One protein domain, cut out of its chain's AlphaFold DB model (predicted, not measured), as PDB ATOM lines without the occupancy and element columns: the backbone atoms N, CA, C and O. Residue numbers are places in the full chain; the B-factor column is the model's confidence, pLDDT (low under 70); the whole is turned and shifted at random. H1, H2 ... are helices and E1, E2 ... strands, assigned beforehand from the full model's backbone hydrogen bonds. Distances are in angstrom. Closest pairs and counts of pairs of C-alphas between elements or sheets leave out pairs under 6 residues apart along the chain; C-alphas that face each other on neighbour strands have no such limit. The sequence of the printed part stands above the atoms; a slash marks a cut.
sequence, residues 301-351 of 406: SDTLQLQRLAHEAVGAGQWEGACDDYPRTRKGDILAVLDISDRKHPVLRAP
ATOM      1  N   SER A 301     137.440 105.157  80.178       85.62
ATOM      2  CA  SER A 301     137.200 103.826  80.740       85.62
ATOM      3  C   SER A 301     137.413 103.772  82.255       85.62
ATOM      4  O   SER A 301     137.099 102.752  82.869       85.62
ATOM      5  N   ASP A 302     137.939 104.838  82.870       85.75
ATOM      6  CA  ASP A 302     138.104 104.896  84.318       85.75
ATOM      7  C   ASP A 302     136.748 105.013  85.034       85.75
ATOM      8  O   ASP A 302     135.775 105.575  84.527       85.75
ATOM      9  N   THR A 303     136.679 104.474  86.247       89.25
ATOM     10  CA  THR A 303     135.449 104.307  87.034       89.25
ATOM     11  C   THR A 303     134.670 105.609  87.231       89.25
ATOM     12  O   THR A 303     133.453 105.637  87.038       89.25
ATOM     13  N   LEU A 304     135.361 106.703  87.562       89.88
ATOM     14  CA  LEU A 304     134.734 108.009  87.775       89.88
ATOM     15  C   LEU A 304     134.229 108.624  86.467       89.88
ATOM     16  O   LEU A 304     133.185 109.275  86.454       89.88
ATOM     17  N   GLN A 305     134.931 108.387  85.358       89.81
ATOM     18  CA  GLN A 305     134.514 108.856  84.037       89.81
ATOM     19  C   GLN A 305     133.336 108.047  83.483       89.81
ATOM     20  O   GLN A 305     132.417 108.627  82.906       89.81
ATOM     21  N   LEU A 306     133.276 106.740  83.743       91.12
ATOM     22  CA  LEU A 306     132.094 105.925  83.453       91.12
ATOM     23  C   LEU A 306     130.877 106.389  84.261       91.12
ATOM     24  O   LEU A 306     129.777 106.501  83.716       91.12
ATOM     25  N   GLN A 307     131.071 106.715  85.541       90.50
ATOM     26  CA  GLN A 307     130.006 107.269  86.373       90.50
ATOM     27  C   GLN A 307     129.529 108.627  85.833       90.50
ATOM     28  O   GLN A 307     128.323 108.852  85.719       90.50
ATOM     29  N   ARG A 308     130.456 109.510  85.438       90.75
ATOM     30  CA  ARG A 308     130.143 110.780  84.768       90.75
ATOM     31  C   ARG A 308     129.285 110.561  83.524       90.75
ATOM     32  O   ARG A 308     128.217 111.156  83.425       90.75
ATOM     33  N   LEU A 309     129.720 109.686  82.614       90.44
ATOM     34  CA  LEU A 309     128.999 109.360  81.378       90.44
ATOM     35  C   LEU A 309     127.586 108.833  81.661       90.44
ATOM     36  O   LEU A 309     126.646 109.209  80.965       90.44
ATOM     37  N   ALA A 310     127.413 108.015  82.703       91.12
ATOM     38  CA  ALA A 310     126.105 107.509  83.110       91.12
ATOM     39  C   ALA A 310     125.171 108.624  83.622       91.12
ATOM     40  O   ALA A 310     123.988 108.636  83.283       91.12
ATOM     41  N   HIS A 311     125.689 109.581  84.401       89.94
ATOM     42  CA  HIS A 311     124.925 110.753  84.846       89.94
ATOM     43  C   HIS A 311     124.615 111.720  83.695       89.94
ATOM     44  O   HIS A 311     123.495 112.217  83.587       89.94
ATOM     45  N   GLU A 312     125.580 111.949  82.810       88.31
ATOM     46  CA  GLU A 312     125.443 112.816  81.638       88.31
ATOM     47  C   GLU A 312     124.411 112.252  80.644       88.31
ATOM     48  O   GLU A 312     123.582 112.999  80.130       88.31
ATOM     49  N   ALA A 313     124.367 110.925  80.456       88.81
ATOM     50  CA  ALA A 313     123.393 110.246  79.594       88.81
ATOM     51  C   ALA A 313     121.936 110.419  80.054       88.81
ATOM     52  O   ALA A 313     121.026 110.427  79.225       88.81
ATOM     53  N   VAL A 314     121.705 110.576  81.362       89.06
ATOM     54  CA  VAL A 314     120.373 110.862  81.921       89.06
ATOM     55  C   VAL A 314     120.111 112.361  82.089       89.06
ATOM     56  O   VAL A 314     119.057 112.734  82.595       89.06
ATOM     57  N   GLY A 315     121.041 113.219  81.652       84.69
ATOM     58  CA  GLY A 315     120.926 114.679  81.696       84.69
ATOM     59  C   GLY A 315     121.200 115.306  83.066       84.69
ATOM     60  O   GLY A 315     120.725 116.408  83.325       84.69
ATOM     61  N   ALA A 316     121.921 114.620  83.961       84.81
ATOM     62  CA  ALA A 316     122.183 115.093  85.320       84.81
ATOM     63  C   ALA A 316     123.590 115.693  85.495       84.81
ATOM     64  O   ALA A 316     124.603 115.031  85.248       84.81
ATOM     65  N   GLY A 317     123.631 116.918  86.030       82.81
ATOM     66  CA  GLY A 317     124.850 117.670  86.341       82.81
ATOM     67  C   GLY A 317     125.520 118.313  85.121       82.81
ATOM     68  O   GLY A 317     125.451 117.798  84.008       82.81
ATOM     69  N   GLN A 318     126.187 119.451  85.327       85.19
ATOM     70  CA  GLN A 318     127.093 120.046  84.347       85.19
ATOM     71  C   GLN A 318     128.529 119.666  84.709       85.19
ATOM     72  O   GLN A 318     129.052 120.055  85.756       85.19
ATOM     73  N   TRP A 319     129.164 118.890  83.835       87.19
ATOM     74  CA  TRP A 319     130.469 118.292  84.094       87.19
ATOM     75  C   TRP A 319     131.612 119.095  83.466       87.19
ATOM     76  O   TRP A 319     131.545 119.531  82.318       87.19
ATOM     77  N   GLU A 320     132.689 119.249  84.229       87.06
ATOM     78  CA  GLU A 320     133.965 119.831  83.821       87.06
ATOM     79  C   GLU A 320     135.080 118.782  83.993       87.06
ATOM     80  O   GLU A 320     134.957 117.846  84.786       87.06
ATOM     81  N   GLY A 321     136.171 118.911  83.228       82.62
ATOM     82  CA  GLY A 321     137.257 117.917  83.241       82.62
ATOM     83  C   GLY A 321     136.882 116.594  82.560       82.62
ATOM     84  O   GLY A 321     137.286 115.519  82.995       82.62
ATOM     85  N   ALA A 322     136.092 116.651  81.481       79.38
ATOM     86  CA  ALA A 322     135.602 115.474  80.752       79.38
ATOM     87  C   ALA A 322     136.706 114.612  80.093       79.38
ATOM     88  O   ALA A 322     136.423 113.509  79.625       79.38
ATOM     89  N   CYS A 323     137.943 115.112  80.060       77.62
ATOM     90  CA  CYS A 323     139.127 114.426  79.538       77.62
ATOM     91  C   CYS A 323     140.252 114.298  80.588       77.62
ATOM     92  O   CYS A 323     141.383 113.992  80.213       77.62
ATOM     93  N   ASP A 324     139.965 114.565  81.865       79.31
ATOM     94  CA  ASP A 324     140.914 114.447  82.984       79.31
ATOM     95  C   ASP A 324     140.587 113.213  83.840       79.31
ATOM     96  O   ASP A 324     139.489 112.688  83.748       79.31
ATOM     97  N   ASP A 325     141.478 112.750  84.717       77.38
ATOM     98  CA  ASP A 325     141.212 111.541  85.527       77.38
ATOM     99  C   ASP A 325     140.026 111.710  86.501       77.38
ATOM    100  O   ASP A 325     139.291 110.769  86.795       77.38
ATOM    101  N   TYR A 326     139.792 112.936  86.979       86.88
ATOM    102  CA  TYR A 326     138.778 113.234  87.992       86.88
ATOM    103  C   TYR A 326     137.740 114.231  87.455       86.88
ATOM    104  O   TYR A 326     137.987 115.443  87.521       86.88
ATOM    105  N   PRO A 327     136.576 113.767  86.958       88.81
ATOM    106  CA  PRO A 327     135.513 114.652  86.503       88.81
ATOM    107  C   PRO A 327     134.885 115.384  87.689       88.81
ATOM    108  O   PRO A 327     134.719 114.826  88.778       88.81
ATOM    109  N   ARG A 328     134.523 116.651  87.488       89.31
ATOM    110  CA  ARG A 328     133.967 117.508  88.544       89.31
ATOM    111  C   ARG A 328     132.653 118.117  88.086       89.31
ATOM    112  O   ARG A 328     132.527 118.507  86.931       89.31
ATOM    113  N   THR A 329     131.688 118.223  88.990       89.00
ATOM    114  CA  THR A 329     130.459 118.987  88.754       89.00
ATOM    115  C   THR A 329     130.624 120.435  89.194       89.00
ATOM    116  O   THR A 329     131.498 120.768  90.007       89.00
ATOM    117  N   ARG A 330     129.765 121.318  88.682       84.88
ATOM    118  CA  ARG A 330     129.705 122.693  89.175       84.88
ATOM    119  C   ARG A 330     129.126 122.740  90.581       84.88
ATOM    120  O   ARG A 330     128.350 121.889  91.017       84.88
ATOM    121  N   LYS A 331     129.508 123.783  91.319       79.75
ATOM    122  CA  LYS A 331     129.034 123.990  92.687       79.75
ATOM    123  C   LYS A 331     127.509 124.161  92.691       79.75
ATOM    124  O   LYS A 331     127.001 125.147  92.165       79.75
ATOM    125  N   GLY A 332     126.813 123.238  93.355       75.88
ATOM    126  CA  GLY A 332     125.354 123.256  93.502       75.88
ATOM    127  C   GLY A 332     124.590 122.407  92.482       75.88
ATOM    128  O   GLY A 332     123.363 122.441  92.500       75.88
ATOM    129  N   ASP A 333     125.286 121.652  91.629       81.12
ATOM    130  CA  ASP A 333     124.651 120.681  90.739       81.12
ATOM    131  C   ASP A 333     124.230 119.420  91.496       81.12
ATOM    132  O   ASP A 333     124.941 118.926  92.374       81.12
ATOM    133  N   ILE A 334     123.074 118.879  91.118       82.12
ATOM    134  CA  ILE A 334     122.510 117.670  91.712       82.12
ATOM    135  C   ILE A 334     122.803 116.487  90.781       82.12
ATOM    136  O   ILE A 334     122.528 116.540  89.581       82.12
ATOM    137  N   LEU A 335     123.373 115.418  91.338       87.12
ATOM    138  CA  LEU A 335     123.640 114.175  90.612       87.12
ATOM    139  C   LEU A 335     122.353 113.367  90.397       87.12
ATOM    140  O   LEU A 335     121.385 113.504  91.144       87.12
ATOM    141  N   ALA A 336     122.351 112.495  89.383       87.88
ATOM    142  CA  ALA A 336     121.227 111.583  89.160       87.88
ATOM    143  C   ALA A 336     121.018 110.677  90.377       87.88
ATOM    144  O   ALA A 336     121.980 110.198  90.980       87.88
ATOM    145  N   VAL A 337     119.757 110.404  90.690       87.88
ATOM    146  CA  VAL A 337     119.372 109.493  91.767       87.88
ATOM    147  C   VAL A 337     118.980 108.155  91.149       87.88
ATOM    148  O   VAL A 337     118.490 108.097  90.020       87.88
ATOM    149  N   LEU A 338     119.220 107.067  91.876       87.94
ATOM    150  CA  LEU A 338     118.797 105.738  91.455       87.94
ATOM    151  C   LEU A 338     117.281 105.589  91.651       87.94
ATOM    152  O   LEU A 338     116.793 105.608  92.782       87.94
ATOM    153  N   ASP A 339     116.543 105.430  90.557       84.75
ATOM    154  CA  ASP A 339     115.129 105.075  90.577       84.75
ATOM    155  C   ASP A 339     114.995 103.557  90.738       84.75
ATOM    156  O   ASP A 339     115.423 102.772  89.889       84.75
ATOM    157  N   ILE A 340     114.415 103.152  91.865       88.50
ATOM    158  CA  ILE A 340     114.210 101.752  92.258       88.50
ATOM    159  C   ILE A 340     112.733 101.341  92.196       88.50
ATOM    160  O   ILE A 340     112.343 100.342  92.807       88.50
ATOM    161  N   SER A 341     111.900 102.110  91.487       87.12
ATOM    162  CA  SER A 341     110.470 101.816  91.326       87.12
ATOM    163  C   SER A 341     110.238 100.426  90.717       87.12
ATOM    164  O   SER A 341     109.336  99.710  91.153       87.12
ATOM    165  N   ASP A 342     111.100  99.997  89.786       89.81
ATOM    166  CA  ASP A 342     111.246  98.590  89.401       89.81
ATOM    167  C   ASP A 342     112.456  97.966  90.114       89.81
ATOM    168  O   ASP A 342     113.612  98.175  89.744       89.81
ATOM    169  N   ARG A 343     112.186  97.133  91.125       86.31
ATOM    170  CA  ARG A 343     113.232  96.441  91.897       86.31
ATOM    171  C   ARG A 343     114.090  95.486  91.060       86.31
ATOM    172  O   ARG A 343     115.162  95.102  91.520       86.31
ATOM    173  N   LYS A 344     113.628  95.054  89.881       87.50
ATOM    174  CA  LYS A 344     114.380  94.159  88.985       87.50
ATOM    175  C   LYS A 344     115.172  94.913  87.914       87.50
ATOM    176  O   LYS A 344     115.987  94.285  87.240       87.50
ATOM    177  N   HIS A 345     114.966  96.222  87.769       86.75
ATOM    178  CA  HIS A 345     115.653  97.042  86.776       86.75
ATOM    179  C   HIS A 345     115.852  98.486  87.277       86.75
ATOM    180  O   HIS A 345     115.155  99.399  86.832       86.75
ATOM    181  N   PRO A 346     116.783  98.710  88.223       89.12
ATOM    182  CA  PRO A 346     117.060 100.048  88.723       89.12
ATOM    183  C   PRO A 346     117.746 100.889  87.639       89.12
ATOM    184  O   PRO A 346     118.695 100.437  86.998       89.12
ATOM    185  N   VAL A 347     117.279 102.121  87.454       88.44
ATOM    186  CA  VAL A 347     117.793 103.046  86.432       88.44
ATOM    187  C   VAL A 347     118.168 104.379  87.060       88.44
ATOM    188  O   VAL A 347     117.563 104.811  88.037       88.44
ATOM    189  N   LEU A 348     119.177 105.053  86.514       89.19
ATOM    190  CA  LEU A 348     119.489 106.418  86.932       89.19
ATOM    191  C   LEU A 348     118.442 107.382  86.371       89.19
ATOM    192  O   LEU A 348     118.034 107.269  85.216       89.19
ATOM    193  N   ARG A 349     118.028 108.352  87.185       86.00
ATOM    194  CA  ARG A 349     117.062 109.381  86.802       86.00
ATOM    195  C   ARG A 349     117.574 110.759  87.201       86.00
ATOM    196  O   ARG A 349     118.025 110.954  88.332       86.00
ATOM    197  N   ALA A 350     117.491 111.722  86.281       82.31
ATOM    198  CA  ALA A 350     117.788 113.111  86.607       82.31
ATOM    199  C   ALA A 350     116.808 113.645  87.670       82.31
ATOM    200  O   ALA A 350     115.611 113.333  87.614       82.31
ATOM    201  N   PRO A 351     117.289 114.452  88.630       74.31
ATOM    202  CA  PRO A 351     116.419 115.163  89.557       74.31
ATOM    203  C   PRO A 351     115.453 116.049  88.763       74.31
ATOM    204  O   PRO A 351     115.865 116.697  87.802       74.31
TER     205      PRO A 351
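Overview. This is residues 301 to 351 of the 406 residues of an uncharacterized protein of Alternaria tenuissima (UniProt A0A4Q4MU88). What is the shape? This is a flat model with little regular structure: one helix, H1, a long loop, residues 314 to 336, that doubles back beside it, and a small antiparallel hairpin, E1 and E2, towards the other end. How much is named? The 51 printed residues hold H1, E1, E2 in that order, class mixed, with 17 residues in named elements. How large is it? It is only just compact, close to loose, with a radius of gyration of the C-alphas of 11.7 A and spans of 34 by 25 by 12 A.

Along the chain. Where is the helix? H1, residues 303 to 313, runs 15.4 A from C-alpha 303 at (135.449, 104.307, 87.034). Where are the strands? E1 is residues 337 to 339, 6.2 A; E2 is residues 347 to 349, 6.4 A, ending at C-alpha 349 at (117.062, 109.381, 86.802).

Arrangement. How near is H1 to E2? Their closest C-alphas, of His 311 and Leu 348, are 7.3 A apart. Is H1's backbone complete? Every O i to N i+4 pair is within hydrogen-bond range. How do E1 and E2 pair? They form an antiparallel hairpin at 129 degrees, with N 339 and O 347 2.8 A apart.

Size, cuts and confidence. What is farthest apart? The C-alphas of Asp 324 and Asp 342, 34.2 A. Are there cuts or long links? The printed part has no cut, and H1 to E1 is a long link of 23 residues. Is confidence low anywhere? No printed residue is under 70.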